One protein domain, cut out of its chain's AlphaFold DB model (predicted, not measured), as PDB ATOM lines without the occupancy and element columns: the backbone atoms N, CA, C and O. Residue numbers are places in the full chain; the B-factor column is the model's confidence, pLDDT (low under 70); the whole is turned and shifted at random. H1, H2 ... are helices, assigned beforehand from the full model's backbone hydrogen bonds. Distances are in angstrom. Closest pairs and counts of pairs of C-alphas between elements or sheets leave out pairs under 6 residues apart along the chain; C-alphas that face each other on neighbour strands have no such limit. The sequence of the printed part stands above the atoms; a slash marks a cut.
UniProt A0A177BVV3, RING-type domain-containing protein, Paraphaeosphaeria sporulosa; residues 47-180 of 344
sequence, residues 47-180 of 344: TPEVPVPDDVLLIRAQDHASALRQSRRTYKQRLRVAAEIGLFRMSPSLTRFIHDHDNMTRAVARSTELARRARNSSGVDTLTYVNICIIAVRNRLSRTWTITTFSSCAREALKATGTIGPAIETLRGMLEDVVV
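Overview. This is residues 47 to 180 of the 344 residues of the protein "RING-type domain-containing protein" of Paraphaeosphaeria sporulosa (UniProt A0A177BVV3). A long hairpin of H3 and H4 makes the core, with H6 alongside H4 to extend it into a slab of three helices, and H1 packs over one face of the hairpin. H2 stands at one end of the hairpin, making a corner with the first part of H3, and H5 lies between H4 and H6 along the chain. The printed part has 134 residues with six named helices, H1 to H6 in order, and no named strand: all helix. It is flat, spanning 56 by 40 by 20 A, and only just loose, close to compact, with a radius of gyration of the C-alphas of 17.3 A.

Along the chain. H1, residues 54 to 70, begins at C-alpha 54 (74.637, 87.495, -50.799) and is 24.7 A long. H2 is residues 75 to 85, 15.6 A. H3, residues 92 to 118, is the longest, 38.4 A. H4 is residues 126 to 147, 31.7 A. H5 is residues 152 to 160, 12.3 A. H6, residues 165 to 180, 22.3 A, ends at C-alpha 180 (87.600, 113.234, -63.048).

Arrangement. H1, H3 and H4 form an up and down bundle, each running against the one before. H1 touches residues 97 to 107 of H3 at a steep tilt of 43 degrees; the closest C-alphas, Asp 54 and Ala 107, are 5.3 A apart. H3 and H4, a helical hairpin, touch at a shallow tilt of 30 degrees, closest at the C-alphas of Ser 111 and Ala 136, 4.7 A. H4 and H6 touch at 20 degrees, a shallow tilt, opposite ways, closest at the C-alphas of Val 130 and Leu 171, 6.6 A. H2 and H3 only just touch, with 3 pairs of C-alphas within 8 A, the closest being Ala 82 and Leu 94, 6.8 A. H5 is close to H4 but not clearly touching: the closest C-alphas, Trp 145 and Arg 155, are 7.6 A apart. In all six helices every O i to N i+4 pair is within hydrogen-bond range.

Size, cuts and confidence. The C-alphas of Arg 89 and Val 180, the two farthest apart, are 58.4 A apart. The printed part has no cut and no long link. Mean pLDDT of the printed part is 90.6; residues 47 to 49 are under 70.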
ATOM      1  N   THR A  47      71.576  71.819 -55.466       49.56
ATOM      2  CA  THR A  47      71.259  72.669 -56.626       49.56
ATOM      3  C   THR A  47      70.093  72.022 -57.388       49.56
ATOM      4  O   THR A  47      70.276  70.896 -57.842       49.56
ATOM      5  N   PRO A  48      68.909  72.659 -57.531       48.75
ATOM      6  CA  PRO A  48      68.759  74.091 -57.770       48.75
ATOM      7  C   PRO A  48      67.760  74.779 -56.819       48.75
ATOM      8  O   PRO A  48      66.617  75.044 -57.190       48.75
ATOM      9  N   GLU A  49      68.200  75.168 -55.620       63.34
ATOM     10  CA  GLU A  49      67.596  76.363 -55.012       63.34
ATOM     11  C   GLU A  49      68.005  77.591 -55.846       63.34
ATOM     12  O   GLU A  49      69.148  77.684 -56.306       63.34
ATOM     13  N   VAL A  50      67.072  78.524 -56.066       78.12
ATOM     14  CA  VAL A  50      67.347  79.791 -56.770       78.12
ATOM     15  C   VAL A  50      68.527  80.489 -56.078       78.12
ATOM     16  O   VAL A  50      68.490  80.592 -54.850       78.12
ATOM     17  N   PRO A  51      69.567  80.961 -56.803       83.94
ATOM     18  CA  PRO A  51      70.770  81.527 -56.192       83.94
ATOM     19  C   PRO A  51      70.456  82.646 -55.191       83.94
ATOM     20  O   PRO A  51      70.162  83.777 -55.572       83.94
ATOM     21  N   VAL A  52      70.506  82.316 -53.896       90.31
ATOM     22  CA  VAL A  52      70.104  83.234 -52.824       90.31
ATOM     23  C   VAL A  52      71.081  84.418 -52.778       90.31
ATOM     24  O   VAL A  52      72.284  84.174 -52.624       90.31
ATOM     25  N   PRO A  53      70.603  85.674 -52.885       94.38
ATOM     26  CA  PRO A  53      71.463  86.854 -52.879       94.38
ATOM     27  C   PRO A  53      72.371  86.938 -51.643       94.38
ATOM     28  O   PRO A  53      71.977  86.587 -50.527       94.38
ATOM     29  N   ASP A  54      73.603  87.416 -51.843       94.94
ATOM     30  CA  ASP A  54      74.637  87.495 -50.799       94.94
ATOM     31  C   ASP A  54      74.183  88.327 -49.581       94.94
ATOM     32  O   ASP A  54      74.551  88.016 -48.451       94.94
ATOM     33  N   ASP A  55      73.371  89.363 -49.792       94.38
ATOM     34  CA  ASP A  55      72.736  90.180 -48.751       94.38
ATOM     35  C   ASP A  55      71.717  89.391 -47.914       94.38
ATOM     36  O   ASP A  55      71.824  89.404 -46.689       94.38
ATOM     37  N   VAL A  56      70.813  88.620 -48.528       95.62
ATOM     38  CA  VAL A  56      69.860  87.747 -47.814       95.62
ATOM     39  C   VAL A  56      70.593  86.723 -46.937       95.62
ATOM     40  O   VAL A  56      70.165  86.434 -45.817       95.62
ATOM     41  N   LEU A  57      71.730  86.195 -47.406       95.06
ATOM     42  CA  LEU A  57      72.579  85.288 -46.622       95.06
ATOM     43  C   LEU A  57      73.261  85.988 -45.433       95.06
ATOM     44  O   LEU A  57      73.458  85.370 -44.385       95.06
ATOM     45  N   LEU A  58      73.607  87.271 -45.574       95.38
ATOM     46  CA  LEU A  58      74.190  88.079 -44.501       95.38
ATOM     47  C   LEU A  58      73.149  88.499 -43.460       95.38
ATOM     48  O   LEU A  58      73.442  88.398 -42.270       95.38
ATOM     49  N   ILE A  59      71.945  88.894 -43.887       96.62
ATOM     50  CA  ILE A  59      70.829  89.273 -43.005       96.62
ATOM     51  C   ILE A  59      70.481  88.104 -42.076       96.62
ATOM     52  O   ILE A  59      70.582  88.250 -40.861       96.62
ATOM     53  N   ARG A  60      70.252  86.898 -42.619       96.50
ATOM     54  CA  ARG A  60      69.990  85.690 -41.805       96.50
ATOM     55  C   ARG A  60      71.075  85.441 -40.753       96.50
ATOM     56  O   ARG A  60      70.784  85.085 -39.612       96.50
ATOM     57  N   ALA A  61      72.347  85.627 -41.113       96.50
ATOM     58  CA  ALA A  61      73.457  85.454 -40.179       96.50
ATOM     59  C   ALA A  61      73.500  86.555 -39.096       96.50
ATOM     60  O   ALA A  61      73.832  86.257 -37.943       96.50
ATOM     61  N   GLN A  62      73.127  87.792 -39.440       96.38
ATOM     62  CA  GLN A  62      72.958  88.908 -38.505       96.38
ATOM     63  C   GLN A  62      71.778  88.674 -37.547       96.38
ATOM     64  O   GLN A  62      71.945  88.891 -36.348       96.38
ATOM     65  N   ASP A  63      70.649  88.142 -38.023       96.81
ATOM     66  CA  ASP A  63      69.484  87.781 -37.199       96.81
ATOM     67  C   ASP A  63      69.860  86.763 -36.116       96.81
ATOM     68  O   ASP A  63      69.580  86.964 -34.931       96.81
ATOM     69  N   HIS A  64      70.596  85.708 -36.492       96.44
ATOM     70  CA  HIS A  64      71.149  84.743 -35.535       96.44
ATOM     71  C   HIS A  64      72.046  85.416 -34.488       96.44
ATOM     72  O   HIS A  64      71.977  85.077 -33.306       96.44
ATOM     73  N   ALA A  65      72.893  86.370 -34.886       95.31
ATOM     74  CA  ALA A  65      73.750  87.102 -33.953       95.31
ATOM     75  C   ALA A  65      72.952  88.045 -33.028       95.31
ATOM     76  O   ALA A  65      73.297  88.165 -31.850       95.31
ATOM     77  N   SER A  66      71.869  88.653 -33.517       95.06
ATOM     78  CA  SER A  66      70.941  89.481 -32.735       95.06
ATOM     79  C   SER A  66      70.156  88.654 -31.711       95.06
ATOM     80  O   SER A  66      70.145  89.000 -30.527       95.06
ATOM     81  N   ALA A  67      69.591  87.513 -32.116       95.94
ATOM     82  CA  ALA A  67      68.908  86.579 -31.220       95.94
ATOM     83  C   ALA A  67      69.860  86.003 -30.152       95.94
ATOM     84  O   ALA A  67      69.513  85.891 -28.972       95.94
ATOM     85  N   LEU A  68      71.112  85.705 -30.526       95.62
ATOM     86  CA  LEU A  68      72.139  85.318 -29.558       95.62
ATOM     87  C   LEU A  68      72.427  86.449 -28.560       95.62
ATOM     88  O   LEU A  68      72.424  86.179 -27.355       95.62
ATOM     89  N   ARG A  69      72.568  87.703 -29.022       93.75
ATOM     90  CA  ARG A  69      72.762  88.886 -28.162       93.75
ATOM     91  C   ARG A  69      71.628  89.047 -27.146       93.75
ATOM     92  O   ARG A  69      71.911  89.228 -25.963       93.75
ATOM     93  N   GLN A  70      70.370  88.913 -27.579       95.75
ATOM     94  CA  GLN A  70      69.188  88.922 -26.702       95.75
ATOM     95  C   GLN A  70      69.276  87.816 -25.632       95.75
ATOM     96  O   GLN A  70      69.099  88.083 -24.446       95.75
ATOM     97  N   SER A  71      69.665  86.595 -26.019       96.12
ATOM     98  CA  SER A  71      69.853  85.461 -25.095       96.12
ATOM     99  C   SER A  71      71.106  85.537 -24.194       96.12
ATOM    100  O   SER A  71      71.428  84.559 -23.516       96.12
ATOM    101  N   ARG A  72      71.838  86.665 -24.196       96.06
ATOM    102  CA  ARG A  72      73.144  86.865 -23.529       96.06
ATOM    103  C   ARG A  72      74.217  85.839 -23.940       96.06
ATOM    104  O   ARG A  72      75.074  85.465 -23.140       96.06
ATOM    105  N   ARG A  73      74.190  85.383 -25.196       95.75
ATOM    106  CA  ARG A  73      75.158  84.437 -25.782       95.75
ATOM    107  C   ARG A  73      75.938  85.097 -26.913       95.75
ATOM    108  O   ARG A  73      75.424  85.951 -27.625       95.75
ATOM    109  N   THR A  74      77.176  84.662 -27.118       95.31
ATOM    110  CA  THR A  74      77.992  85.079 -28.267       95.31
ATOM    111  C   THR A  74      77.907  84.077 -29.413       95.31
ATOM    112  O   THR A  74      77.785  82.865 -29.211       95.31
ATOM    113  N   TYR A  75      78.076  84.576 -30.633       96.00
ATOM    114  CA  TYR A  75      78.210  83.777 -31.850       96.00
ATOM    115  C   TYR A  75      79.345  82.739 -31.729       96.00
ATOM    116  O   TYR A  75      79.178  81.570 -32.075       96.00
ATOM    117  N   LYS A  76      80.472  83.127 -31.110       94.75
ATOM    118  CA  LYS A  76      81.608  82.239 -30.802       94.75
ATOM    119  C   LYS A  76      81.249  81.101 -29.832       94.75
ATOM    120  O   LYS A  76      81.728  79.985 -30.018       94.75
ATOM    121  N   GLN A  77      80.409  81.344 -28.821       95.44
ATOM    122  CA  GLN A  77      79.894  80.276 -27.949       95.44
ATOM    123  C   GLN A  77      78.939  79.342 -28.705       95.44
ATOM    124  O   GLN A  77      79.023  78.129 -28.535       95.44
ATOM    125  N   ARG A  78      78.070  79.872 -29.578       96.38
ATOM    126  CA  ARG A  78      77.141  79.046 -30.371       96.38
ATOM    127  C   ARG A  78      77.875  78.115 -31.346       96.38
ATOM    128  O   ARG A  78      77.498  76.951 -31.446       96.38
ATOM    129  N   LEU A  79      78.948  78.593 -31.985       95.44
ATOM    130  CA  LEU A  79      79.835  77.771 -32.822       95.44
ATOM    131  C   LEU A  79      80.539  76.655 -32.026       95.44
ATOM    132  O   LEU A  79      80.616  75.529 -32.509       95.44
ATOM    133  N   ARG A  80      81.006  76.930 -30.798       95.00
ATOM    134  CA  ARG A  80      81.598  75.898 -29.920       95.00
ATOM    135  C   ARG A  80      80.606  74.784 -29.591       95.00
ATOM    136  O   ARG A  80      80.918  73.622 -29.810       95.00
ATOM    137  N   VAL A  81      79.386  75.144 -29.190       94.62
ATOM    138  CA  VAL A  81      78.311  74.175 -28.907       94.62
ATOM    139  C   VAL A  81      77.991  73.300 -30.130       94.62
ATOM    140  O   VAL A  81      77.719  72.115 -29.975       94.62
ATOM    141  N   ALA A  82      78.066  73.837 -31.353       94.00
ATOM    142  CA  ALA A  82      77.930  73.029 -32.570       94.00
ATOM    143  C   ALA A  82      79.085  72.030 -32.758       94.00
ATOM    144  O   ALA A  82      78.837  70.856 -33.037       94.00
ATOM    145  N   ALA A  83      80.330  72.473 -32.568       93.19
ATOM    146  CA  ALA A  83      81.508  71.613 -32.673       93.19
ATOM    147  C   ALA A  83      81.522  70.496 -31.608       93.19
ATOM    148  O   ALA A  83      81.895  69.368 -31.914       93.19
ATOM    149  N   GLU A  84      81.078  70.795 -30.385       95.00
ATOM    150  CA  GLU A  84      81.020  69.858 -29.251       95.00
ATOM    151  C   GLU A  84      79.908  68.801 -29.396       95.00
ATOM    152  O   GLU A  84      80.093  67.652 -29.001       95.00
ATOM    153  N   ILE A  85      78.756  69.165 -29.974       93.88
ATOM    154  CA  ILE A  85      77.619  68.247 -30.178       93.88
ATOM    155  C   ILE A  85      77.868  67.272 -31.345       93.88
ATOM    156  O   ILE A  85      77.443  66.114 -31.281       93.88
ATOM    157  N   GLY A  86      78.560  67.726 -32.394       86.38
ATOM    158  CA  GLY A  86      78.813  66.956 -33.613       86.38
ATOM    159  C   GLY A  86      77.603  66.874 -34.557       86.38
ATOM    160  O   GLY A  86      76.447  66.961 -34.144       86.38
ATOM    161  N   LEU A  87      77.874  66.698 -35.857       80.50
ATOM    162  CA  LEU A  87      76.884  66.825 -36.943       80.50
ATOM    163  C   LEU A  87      75.610  65.987 -36.726       80.50
ATOM    164  O   LEU A  87      74.504  66.496 -36.886       80.50
ATOM    165  N   PHE A  88      75.752  64.730 -36.302       83.38
ATOM    166  CA  PHE A  88      74.639  63.781 -36.164       83.38
ATOM    167  C   PHE A  88      73.709  64.036 -34.964       83.38
ATOM    168  O   PHE A  88      72.728  63.316 -34.798       83.38
ATOM    169  N   ARG A  89      74.012  65.016 -34.100       93.00
ATOM    170  CA  ARG A  89      73.237  65.304 -32.876       93.00
ATOM    171  C   ARG A  89      72.762  66.759 -32.782       93.00
ATOM    172  O   ARG A  89      72.237  67.165 -31.747       93.00
ATOM    173  N   MET A  90      72.947  67.552 -33.839       93.25
ATOM    174  CA  MET A  90      72.515  68.951 -33.877       93.25
ATOM    175  C   MET A  90      70.984  69.068 -33.858       93.25
ATOM    176  O   MET A  90      70.286  68.361 -34.581       93.25
ATOM    177  N   SER A  91      70.447  70.009 -33.072       95.94
ATOM    178  CA  SER A  91      69.035  70.391 -33.193       95.94
ATOM    179  C   SER A  91      68.795  71.098 -34.538       95.94
ATOM    180  O   SER A  91      69.696  71.796 -35.006       95.94
ATOM    181  N   PRO A  92      67.587  71.049 -35.135       94.25
ATOM    182  CA  PRO A  92      67.307  71.735 -36.405       94.25
ATOM    183  C   PRO A  92      67.646  73.238 -36.392       94.25
ATOM    184  O   PRO A  92      68.132  73.789 -37.378       94.25
ATOM    185  N   SER A  93      67.472  73.896 -35.240       95.38
ATOM    186  CA  SER A  93      67.855  75.296 -35.000       95.38
ATOM    187  C   SER A  93      69.369  75.544 -34.914       95.38
ATOM    188  O   SER A  93      69.815  76.675 -35.098       95.38
ATOM    189  N   LEU A  94      70.172  74.520 -34.618       94.44
ATOM    190  CA  LEU A  94      71.634  74.574 -34.658       94.44
ATOM    191  C   LEU A  94      72.147  74.246 -36.068       94.44
ATOM    192  O   LEU A  94      73.034  74.936 -36.557       94.44
ATOM    193  N   THR A  95      71.521  73.284 -36.753       93.44
ATOM    194  CA  THR A  95      71.787  72.971 -38.165       93.44
ATOM    195  C   THR A  95      71.542  74.188 -39.062       93.44
ATOM    196  O   THR A  95      72.414  74.543 -39.849       93.44
ATOM    197  N   ARG A  96      70.410  74.893 -38.893       93.38
ATOM    198  CA  ARG A  96      70.119  76.141 -39.626       93.38
ATOM    199  C   ARG A  96      71.152  77.237 -39.330       93.38
ATOM    200  O   ARG A  96      71.673  77.838 -40.258       93.38
ATOM    201  N   PHE A  97      71.516  77.431 -38.059       95.81
ATOM    202  CA  PHE A  97      72.561  78.382 -37.656       95.81
ATOM    203  C   PHE A  97      73.916  78.110 -38.340       95.81
ATOM    204  O   PHE A  97      74.567  79.048 -38.796       95.81
ATOM    205  N   ILE A  98      74.338  76.844 -38.436       95.56
ATOM    206  CA  ILE A  98      75.587  76.467 -39.120       95.56
ATOM    207  C   ILE A  98      75.471  76.624 -40.640       95.56
ATOM    208  O   ILE A  98      76.385  77.152 -41.264       95.56
ATOM    209  N   HIS A  99      74.332  76.264 -41.234       92.69
ATOM    210  CA  HIS A  99      74.078  76.486 -42.658       92.69
ATOM    211  C   HIS A  99      74.174  77.973 -43.043       92.69
ATOM    212  O   HIS A  99      74.861  78.329 -44.001       92.69
ATOM    213  N   ASP A 100      73.551  78.857 -42.261       94.31
ATOM    214  CA  ASP A 100      73.598  80.302 -42.500       94.31
ATOM    215  C   ASP A 100      74.999  80.887 -42.199       94.31
ATOM    216  O   ASP A 100      75.451  81.798 -42.895       94.31
ATOM    217  N   HIS A 101      75.749  80.321 -41.241       95.19
ATOM    218  CA  HIS A 101      77.160  80.665 -40.998       95.19
ATOM    219  C   HIS A 101      78.071  80.354 -42.196       95.19
ATOM    220  O   HIS A 101      78.881  81.196 -42.616       95.19
ATOM    221  N   ASP A 102      77.940  79.146 -42.744       93.88
ATOM    222  CA  ASP A 102      78.721  78.684 -43.887       93.88
ATOM    223  C   ASP A 102      78.360  79.486 -45.137       93.88
ATOM    224  O   ASP A 102      79.250  79.911 -45.874       93.88
ATOM    225  N   ASN A 103      77.075  79.774 -45.351       93.56
ATOM    226  CA  ASN A 103      76.618  80.565 -46.490       93.56
ATOM    227  C   ASN A 103      77.045  82.040 -46.404       93.56
ATOM    228  O   ASN A 103      77.521  82.569 -47.407       93.56
ATOM    229  N   MET A 104      77.016  82.670 -45.222       95.56
ATOM    230  CA  MET A 104      77.670  83.968 -44.995       95.56
ATOM    231  C   MET A 104      79.166  83.908 -45.339       95.56
ATOM    232  O   MET A 104      79.699  84.802 -45.997       95.56
ATOM    233  N   THR A 105      79.877  82.868 -44.897       94.81
ATOM    234  CA  THR A 105      81.323  82.752 -45.145       94.81
ATOM    235  C   THR A 105      81.628  82.510 -46.631       94.81
ATOM    236  O   THR A 105      82.582  83.087 -47.155       94.81
ATOM    237  N   ARG A 106      80.776  81.758 -47.341       92.94
ATOM    238  CA  ARG A 106      80.818  81.588 -48.804       92.94
ATOM    239  C   ARG A 106      80.526  82.891 -49.549       92.94
ATOM    240  O   ARG A 106      81.249  83.182 -50.494       92.94
ATOM    241  N   ALA A 107      79.541  83.685 -49.121       95.00
ATOM    242  CA  ALA A 107      79.239  85.000 -49.700       95.00
ATOM    243  C   ALA A 107      80.463  85.931 -49.647       95.00
ATOM    244  O   ALA A 107      80.911  86.432 -50.675       95.00
ATOM    245  N   VAL A 108      81.111  86.054 -48.478       94.31
ATOM    246  CA  VAL A 108      82.355  86.839 -48.348       94.31
ATOM    247  C   VAL A 108      83.466  86.319 -49.260       94.31
ATOM    248  O   VAL A 108      84.153  87.119 -49.899       94.31
ATOM    249  N   ALA A 109      83.654  84.999 -49.348       93.69
ATOM    250  CA  ALA A 109      84.652  84.405 -50.237       93.69
ATOM    251  C   ALA A 109      84.356  84.689 -51.723       93.69
ATOM    252  O   ALA A 109      85.257  85.127 -52.438       93.69
ATOM    253  N   ARG A 110      83.100  84.520 -52.171       95.06
ATOM    254  CA  ARG A 110      82.649  84.826 -53.540       95.06
ATOM    255  C   ARG A 110      82.891  86.285 -53.901       95.06
ATOM    256  O   ARG A 110      83.564  86.548 -54.891       95.06
ATOM    257  N   SER A 111      82.400  87.225 -53.093       95.56
ATOM    258  CA  SER A 111      82.548  88.656 -53.376       95.56
ATOM    259  C   SER A 111      84.017  89.102 -53.363       95.56
ATOM    260  O   SER A 111      84.418  89.921 -54.184       95.56
ATOM    261  N   THR A 112      84.850  88.519 -52.490       93.06
ATOM    262  CA  THR A 112      86.297  88.810 -52.441       93.06
ATOM    263  C   THR A 112      87.023  88.293 -53.690       93.06
ATOM    264  O   THR A 112      87.831  89.012 -54.273       93.06
ATOM    265  N   GLU A 113      86.722  87.068 -54.133       94.19
ATOM    266  CA  GLU A 113      87.276  86.496 -55.368       94.19
ATOM    267  C   GLU A 113      86.771  87.234 -56.618       94.19
ATOM    268  O   GLU A 113      87.545  87.450 -57.549       94.19
ATOM    269  N   LEU A 114      85.515  87.690 -56.633       95.38
ATOM    270  CA  LEU A 114      84.966  88.506 -57.719       95.38
ATOM    271  C   LEU A 114      85.684  89.859 -57.825       95.38
ATOM    272  O   LEU A 114      86.112  90.226 -58.916       95.38
ATOM    273  N   ALA A 115      85.910  90.557 -56.706       93.38
ATOM    274  CA  ALA A 115      86.696  91.795 -56.679       93.38
ATOM    275  C   ALA A 115      88.151  91.574 -57.125       93.38
ATOM    276  O   ALA A 115      88.700  92.372 -57.889       93.38
ATOM    277  N   ARG A 116      88.765  90.453 -56.718       92.88
ATOM    278  CA  ARG A 116      90.104  90.059 -57.181       92.88
ATOM    279  C   ARG A 116      90.129  89.774 -58.687       92.88
ATOM    280  O   ARG A 116      91.118  90.105 -59.333       92.88
ATOM    281  N   ARG A 117      89.082  89.176 -59.261       95.69
ATOM    282  CA  ARG A 117      88.972  88.943 -60.714       95.69
ATOM    283  C   ARG A 117      88.754  90.238 -61.486       95.69
ATOM    284  O   ARG A 117      89.494  90.480 -62.430       95.69
ATOM    285  N   ALA A 118      87.812  91.075 -61.051       94.69
ATOM    286  CA  ALA A 118      87.502  92.355 -61.687       94.69
ATOM    287  C   ALA A 118      88.744  93.257 -61.786       94.69
ATOM    288  O   ALA A 118      89.050  93.740 -62.868       94.69
ATOM    289  N   ARG A 119      89.545  93.354 -60.712       90.94
ATOM    290  CA  ARG A 119      90.832  94.079 -60.700       90.94
ATOM    291  C   ARG A 119      91.820  93.652 -61.796       90.94
ATOM    292  O   ARG A 119      92.659  94.449 -62.192       90.94
ATOM    293  N   ASN A 120      91.768  92.392 -62.229       93.88
ATOM    294  CA  ASN A 120      92.676  91.825 -63.229       93.88
ATOM    295  C   ASN A 120      92.012  91.680 -64.614       93.88
ATOM    296  O   ASN A 120      92.563  91.006 -65.481       93.88
ATOM    297  N   SER A 121      90.825  92.262 -64.819       96.00
ATOM    298  CA  SER A 121      90.078  92.192 -66.075       96.00
ATOM    299  C   SER A 121      90.047  93.554 -66.757       96.00
ATOM    300  O   SER A 121      89.514  94.511 -66.206       96.00
ATOM    301  N   SER A 122      90.550  93.629 -67.988       94.75
ATOM    302  CA  SER A 122      90.444  94.824 -68.838       94.75
ATOM    303  C   SER A 122      89.036  95.057 -69.405       94.75
ATOM    304  O   SER A 122      88.789  96.101 -69.997       94.75
ATOM    305  N   GLY A 123      88.121  94.092 -69.249       95.88
ATOM    306  CA  GLY A 123      86.751  94.143 -69.773       95.88
ATOM    307  C   GLY A 123      85.672  94.470 -68.736       95.88
ATOM    308  O   GLY A 123      84.506  94.181 -68.985       95.88
ATOM    309  N   VAL A 124      86.039  94.989 -67.560       95.38
ATOM    310  CA  VAL A 124      85.087  95.459 -66.536       95.38
ATOM    311  C   VAL A 124      85.201  96.974 -66.442       95.38
ATOM    312  O   VAL A 124      86.292  97.489 -66.214       95.38
ATOM    313  N   ASP A 125      84.088  97.687 -66.612       92.94
ATOM    314  CA  ASP A 125      84.062  99.140 -66.467       92.94
ATOM    315  C   ASP A 125      84.306  99.568 -65.009       92.94
ATOM    316  O   ASP A 125      84.063  98.822 -64.052       92.94
ATOM    317  N   THR A 126      84.789 100.795 -64.825       87.88
ATOM    318  CA  THR A 126      85.241 101.263 -63.514       87.88
ATOM    319  C   THR A 126      84.102 101.375 -62.494       87.88
ATOM    320  O   THR A 126      84.332 101.110 -61.315       87.88
ATOM    321  N   LEU A 127      82.866 101.680 -62.914       89.88
ATOM    322  CA  LEU A 127      81.704 101.746 -62.014       89.88
ATOM    323  C   LEU A 127      81.292 100.347 -61.535       89.88
ATOM    324  O   LEU A 127      81.076 100.143 -60.337       89.88
ATOM    325  N   THR A 128      81.270  99.355 -62.427       94.31
ATOM    326  CA  THR A 128      81.056  97.947 -62.067       94.31
ATOM    327  C   THR A 128      82.164  97.434 -61.144       94.31
ATOM    328  O   THR A 128      81.871  96.770 -60.147       94.31
ATOM    329  N   TYR A 129      83.433  97.775 -61.399       91.81
ATOM    330  CA  TYR A 129      84.544  97.391 -60.518       91.81
ATOM    331  C   TYR A 129      84.456  98.057 -59.129       91.81
ATOM    332  O   TYR A 129      84.652  97.376 -58.117       91.81
ATOM    333  N   VAL A 130      84.088  99.344 -59.051       90.00
ATOM    334  CA  VAL A 130      83.779 100.040 -57.787       90.00
ATOM    335  C   VAL A 130      82.651  99.323 -57.037       90.00
ATOM    336  O   VAL A 130      82.829  98.975 -55.869       90.00
ATOM    337  N   ASN A 131      81.528  99.024 -57.698       93.44
ATOM    338  CA  ASN A 131      80.383  98.336 -57.090       93.44
ATOM    339  C   ASN A 131      80.761  96.946 -56.539       93.44
ATOM    340  O   ASN A 131      80.486  96.627 -55.381       93.44
ATOM    341  N   ILE A 132      81.485  96.139 -57.323       94.31
ATOM    342  CA  ILE A 132      81.997  94.829 -56.887       94.31
ATOM    343  C   ILE A 132      82.895  94.971 -55.643       94.31
ATOM    344  O   ILE A 132      82.771  94.187 -54.696       94.31
ATOM    345  N   CYS A 133      83.773  95.979 -55.605       91.75
ATOM    346  CA  CYS A 133      84.613  96.258 -54.440       91.75
ATOM    347  C   CYS A 133      83.793  96.698 -53.213       91.75
ATOM    348  O   CYS A 133      84.055  96.206 -52.112       91.75
ATOM    349  N   ILE A 134      82.770  97.544 -53.380       93.00
ATOM    350  CA  ILE A 134      81.843  97.941 -52.305       93.00
ATOM    351  C   ILE A 134      81.137  96.709 -51.723       93.00
ATOM    352  O   ILE A 134      81.130  96.531 -50.504       93.00
ATOM    353  N   ILE A 135      80.613  95.814 -52.568       94.56
ATOM    354  CA  ILE A 135      79.962  94.568 -52.132       94.56
ATOM    355  C   ILE A 135      80.948  93.683 -51.355       94.56
ATOM    356  O   ILE A 135      80.615  93.194 -50.273       94.56
ATOM    357  N   ALA A 136      82.183  93.517 -51.839       93.12
ATOM    358  CA  ALA A 136      83.208  92.731 -51.149       93.12
ATOM    359  C   ALA A 136      83.569  93.300 -49.765       93.12
ATOM    360  O   ALA A 136      83.670  92.546 -48.789       93.12
ATOM    361  N   VAL A 137      83.715  94.626 -49.653       91.06
ATOM    362  CA  VAL A 137      83.961  95.318 -48.379       91.06
ATOM    363  C   VAL A 137      82.763  95.165 -47.441       91.06
ATOM    364  O   VAL A 137      82.937  94.684 -46.319       91.06
ATOM    365  N   ARG A 138      81.544  95.476 -47.904       94.06
ATOM    366  CA  ARG A 138      80.285  95.323 -47.152       94.06
ATOM    367  C   ARG A 138      80.151  93.915 -46.577       94.06
ATOM    368  O   ARG A 138      79.977  93.752 -45.371       94.06
ATOM    369  N   ASN A 139      80.299  92.892 -47.417       94.88
ATOM    370  CA  ASN A 139      80.153  91.496 -47.017       94.88
ATOM    371  C   ASN A 139      81.202  91.109 -45.949       94.88
ATOM    372  O   ASN A 139      80.864  90.493 -44.930       94.88
ATOM    373  N   ARG A 140      82.470  91.523 -46.119       91.75
ATOM    374  CA  ARG A 140      83.556  91.297 -45.142       91.75
ATOM    375  C   ARG A 140      83.286  91.983 -43.794       91.75
ATOM    376  O   ARG A 140      83.547  91.380 -42.745       91.75
ATOM    377  N   LEU A 141      82.763  93.211 -43.808       90.62
ATOM    378  CA  LEU A 141      82.380  93.953 -42.603       90.62
ATOM    379  C   LEU A 141      81.223  93.261 -41.875       90.62
ATOM    380  O   LEU A 141      81.377  92.914 -40.703       90.62
ATOM    381  N   SER A 142      80.124  92.966 -42.577       92.31
ATOM    382  CA  SER A 142      78.948  92.289 -42.018       92.31
ATOM    383  C   SER A 142      79.302  90.952 -41.364       92.31
ATOM    384  O   SER A 142      78.881  90.698 -40.234       92.31
ATOM    385  N   ARG A 143      80.156  90.127 -41.989       94.19
ATOM    386  CA  ARG A 143      80.645  88.878 -41.372       94.19
ATOM    387  C   ARG A 143      81.442  89.121 -40.091       94.19
ATOM    388  O   ARG A 143      81.266  88.395 -39.112       94.19
ATOM    389  N   THR A 144      82.322  90.121 -40.078       91.50
ATOM    390  CA  THR A 144      83.166  90.404 -38.906       91.50
ATOM    391  C   THR A 144      82.335  90.957 -37.746       91.50
ATOM    392  O   THR A 144      82.523  90.539 -36.604       91.50
ATOM    393  N   TRP A 145      81.342  91.801 -38.038       91.06
ATOM    394  CA  TRP A 145      80.373  92.310 -37.064       91.06
ATOM    395  C   TRP A 145      79.503  91.180 -36.477       91.06
ATOM    396  O   TRP A 145      79.327  91.075 -35.261       91.06
ATOM    397  N   THR A 146      79.027  90.276 -37.338       93.50
ATOM    398  CA  THR A 146      78.199  89.113 -36.974       93.50
ATOM    399  C   THR A 146      78.940  88.153 -36.041       93.50
ATOM    400  O   THR A 146      78.477  87.869 -34.934       93.50
ATOM    401  N   ILE A 147      80.140  87.705 -36.431       93.12
ATOM    402  CA  ILE A 147      80.954  86.762 -35.642       93.12
ATOM    403  C   ILE A 147      81.352  87.354 -34.280       93.12
ATOM    404  O   ILE A 147      81.473  86.628 -33.290       93.12
ATOM    405  N   THR A 148      81.510  88.675 -34.196       91.31
ATOM    406  CA  THR A 148      81.837  89.376 -32.945       91.31
ATOM    407  C   THR A 148      80.611  89.787 -32.118       91.31
ATOM    408  O   THR A 148      80.761  90.372 -31.046       91.31
ATOM    409  N   THR A 149      79.402  89.400 -32.549       87.50
ATOM    410  CA  THR A 149      78.129  89.584 -31.821       87.50
ATOM    411  C   THR A 149      77.860  91.042 -31.421       87.50
ATOM    412  O   THR A 149      77.403  91.318 -30.313       87.50
ATOM    413  N   PHE A 150      78.141  91.987 -32.327       86.75
ATOM    414  CA  PHE A 150      77.910  93.427 -32.120       86.75
ATOM    415  C   PHE A 150      78.661  94.036 -30.908       86.75
ATOM    416  O   PHE A 150      78.225  95.058 -30.378       86.75
ATOM    417  N   SER A 151      79.759  93.434 -30.426       87.25
ATOM    418  CA  SER A 151      80.432  93.933 -29.215       87.25
ATOM    419  C   SER A 151      81.203  95.240 -29.456       87.25
ATOM    420  O   SER A 151      81.851  95.427 -30.487       87.25
ATOM    421  N   SER A 152      81.170  96.149 -28.477       84.75
ATOM    422  CA  SER A 152      81.874  97.439 -28.537       84.75
ATOM    423  C   SER A 152      83.387  97.257 -28.686       84.75
ATOM    424  O   SER A 152      83.990  97.849 -29.576       84.75
ATOM    425  N   CYS A 153      83.984  96.362 -27.893       84.00
ATOM    426  CA  CYS A 153      85.394  95.982 -27.999       84.00
ATOM    427  C   CYS A 153      85.764  95.511 -29.417       84.00
ATOM    428  O   CYS A 153      86.805  95.899 -29.940       84.00
ATOM    429  N   ALA A 154      84.894  94.745 -30.083       78.88
ATOM    430  CA  ALA A 154      85.133  94.316 -31.456       78.88
ATOM    431  C   ALA A 154      84.958  95.430 -32.496       78.88
ATOM    432  O   ALA A 154      85.656  95.415 -33.506       78.88
ATOM    433  N   ARG A 155      84.080  96.414 -32.254       81.69
ATOM    434  CA  ARG A 155      83.984  97.623 -33.088       81.69
ATOM    435  C   ARG A 155      85.265  98.452 -33.004       81.69
ATOM    436  O   ARG A 155      85.769  98.894 -34.031       81.69
ATOM    437  N   GLU A 156      85.817  98.629 -31.805       85.44
ATOM    438  CA  GLU A 156      87.092  99.336 -31.632       85.44
ATOM    439  C   GLU A 156      88.272  98.523 -32.191       85.44
ATOM    440  O   GLU A 156      89.139  99.091 -32.851       85.44
ATOM    441  N   ALA A 157      88.259  97.191 -32.062       82.69
ATOM    442  CA  ALA A 157      89.224  96.321 -32.737       82.69
ATOM    443  C   ALA A 157      89.126  96.421 -34.273       82.69
ATOM    444  O   ALA A 157      90.155  96.485 -34.931       82.69
ATOM    445  N   LEU A 158      87.921  96.500 -34.850       81.44
ATOM    446  CA  LEU A 158      87.709  96.692 -36.292       81.44
ATOM    447  C   LEU A 158      88.294  98.012 -36.820       81.44
ATOM    448  O   LEU A 158      88.781  98.049 -37.951       81.44
ATOM    449  N   LYS A 159      88.271  99.081 -36.011       83.12
ATOM    450  CA  LYS A 159      89.005 100.323 -36.306       83.12
ATOM    451  C   LYS A 159      90.516 100.088 -36.195       83.12
ATOM    452  O   LYS A 159      91.253 100.368 -37.136       83.12
ATOM    453  N   ALA A 160      90.963  99.540 -35.063       84.56
ATOM    454  CA  ALA A 160      92.375  99.385 -34.720       84.56
ATOM    455  C   ALA A 160      93.143  98.398 -35.618       84.56
ATOM    456  O   ALA A 160      94.342  98.574 -35.812       84.56
ATOM    457  N   THR A 161      92.489  97.392 -36.215       82.94
ATOM    458  CA  THR A 161      93.136  96.500 -37.195       82.94
ATOM    459  C   THR A 161      93.492  97.201 -38.503       82.94
ATOM    460  O   THR A 161      94.155  96.589 -39.338       82.94
ATOM    461  N   GLY A 162      93.019  98.432 -38.740       79.62
ATOM    462  CA  GLY A 162      93.313  99.177 -39.965       79.62
ATOM    463  C   GLY A 162      92.839  98.472 -41.239       79.62
ATOM    464  O   GLY A 162      93.297  98.797 -42.322       79.62
ATOM    465  N   THR A 163      91.934  97.489 -41.148       78.00
ATOM    466  CA  THR A 163      91.504  96.685 -42.308       78.00
ATOM    467  C   THR A 163      90.400  97.338 -43.134       78.00
ATOM    468  O   THR A 163      90.131  96.880 -44.243       78.00
ATOM    469  N   ILE A 164      89.737  98.356 -42.577       81.38
ATOM    470  CA  ILE A 164      88.655  99.102 -43.235       81.38
ATOM    471  C   ILE A 164      89.220 100.309 -43.991       81.38
ATOM    472  O   ILE A 164      88.899 100.478 -45.162       81.38
ATOM    473  N   GLY A 165      90.092 101.096 -43.344       85.31
ATOM    474  CA  GLY A 165      90.661 102.344 -43.877       85.31
ATOM    475  C   GLY A 165      91.212 102.203 -45.300       85.31
ATOM    476  O   GLY A 165      90.580 102.725 -46.208       85.31
ATOM    477  N   PRO A 166      92.253 101.380 -45.540       86.25
ATOM    478  CA  PRO A 166      92.851 101.168 -46.860       86.25
ATOM    479  C   PRO A 166      91.868 100.687 -47.938       86.25
ATOM    480  O   PRO A 166      92.082 100.929 -49.124       86.25
ATOM    481  N   ALA A 167      90.791  99.994 -47.551       80.06
ATOM    482  CA  ALA A 167      89.754  99.563 -48.485       80.06
ATOM    483  C   ALA A 167      88.817 100.720 -48.874       80.06
ATOM    484  O   ALA A 167      88.420 100.804 -50.033       80.06
ATOM    485  N   ILE A 168      88.514 101.625 -47.936       85.94
ATOM    486  CA  ILE A 168      87.808 102.886 -48.204       85.94
ATOM    487  C   ILE A 168      88.712 103.853 -48.985       85.94
ATOM    488  O   ILE A 168      88.247 104.415 -49.964       85.94
ATOM    489  N   GLU A 169      89.997 103.984 -48.641       88.75
ATOM    490  CA  GLU A 169      91.016 104.741 -49.398       88.75
ATOM    491  C   GLU A 169      91.075 104.302 -50.866       88.75
ATOM    492  O   GLU A 169      90.975 105.126 -51.772       88.75
ATOM    493  N   THR A 170      91.178 102.987 -51.102       83.75
ATOM    494  CA  THR A 170      91.206 102.417 -52.460       83.75
ATOM    495  C   THR A 170      89.913 102.736 -53.216       83.75
ATOM    496  O   THR A 170      89.962 103.118 -54.381       83.75
ATOM    497  N   LEU A 171      88.756 102.599 -52.556       86.56
ATOM    498  CA  LEU A 171      87.456 102.938 -53.143       86.56
ATOM    499  C   LEU A 171      87.304 104.439 -53.414       86.56
ATOM    500  O   LEU A 171      86.691 104.795 -54.416       86.56
ATOM    501  N   ARG A 172      87.859 105.309 -52.558       91.06
ATOM    502  CA  ARG A 172      87.816 106.763 -52.735       91.06
ATOM    503  C   ARG A 172      88.638 107.176 -53.949       91.06
ATOM    504  O   ARG A 172      88.076 107.823 -54.818       91.06
ATOM    505  N   GLY A 173      89.885 106.709 -54.067       86.62
ATOM    506  CA  GLY A 173      90.722 106.969 -55.246       86.62
ATOM    507  C   GLY A 173      90.062 106.498 -56.546       86.62
ATOM    508  O   GLY A 173      89.921 107.273 -57.483       86.62
ATOM    509  N   MET A 174      89.524 105.273 -56.564       82.25
ATOM    510  CA  MET A 174      88.788 104.747 -57.725       82.25
ATOM    511  C   MET A 174      87.530 105.562 -58.088       82.25
ATOM    512  O   MET A 174      87.137 105.578 -59.251       82.25
ATOM    513  N   LEU A 175      86.874 106.208 -57.118       87.69
ATOM    514  CA  LEU A 175      85.741 107.109 -57.363       87.69
ATOM    515  C   LEU A 175      86.200 108.503 -57.813       87.69
ATOM    516  O   LEU A 175      85.573 109.082 -58.698       87.69
ATOM    517  N   GLU A 176      87.291 109.018 -57.244       90.19
ATOM    518  CA  GLU A 176      87.949 110.268 -57.645       90.19
ATOM    519  C   GLU A 176      88.368 110.190 -59.127       90.19
ATOM    520  O   GLU A 176      87.973 111.052 -59.912       90.19
ATOM    521  N   ASP A 177      89.032 109.102 -59.538       81.81
ATOM    522  CA  ASP A 177      89.421 108.830 -60.931       81.81
ATOM    523  C   ASP A 177      88.214 108.816 -61.893       81.81
ATOM    524  O   ASP A 177      88.265 109.392 -62.982       81.81
ATOM    525  N   VAL A 178      87.102 108.181 -61.496       85.44
ATOM    526  CA  VAL A 178      85.873 108.108 -62.313       85.44
ATOM    527  C   VAL A 178      85.207 109.471 -62.459       85.44
ATOM    528  O   VAL A 178      84.790 109.825 -63.561       85.44
ATOM    529  N   VAL A 179      85.109 110.246 -61.377       87.88
ATOM    530  CA  VAL A 179      84.518 111.591 -61.420       87.88
ATOM    531  C   VAL A 179      85.362 112.515 -62.296       87.88
ATOM    532  O   VAL A 179      84.801 113.211 -63.140       87.88
ATOM    533  N   VAL A 180      86.693 112.477 -62.170       90.25
ATOM    534  CA  VAL A 180      87.600 113.234 -63.048       90.25
ATOM    535  C   VAL A 180      87.405 112.828 -64.511       90.25
ATOM    536  O   VAL A 180      87.200 113.701 -65.350       90.25
TER     537      VAL A 180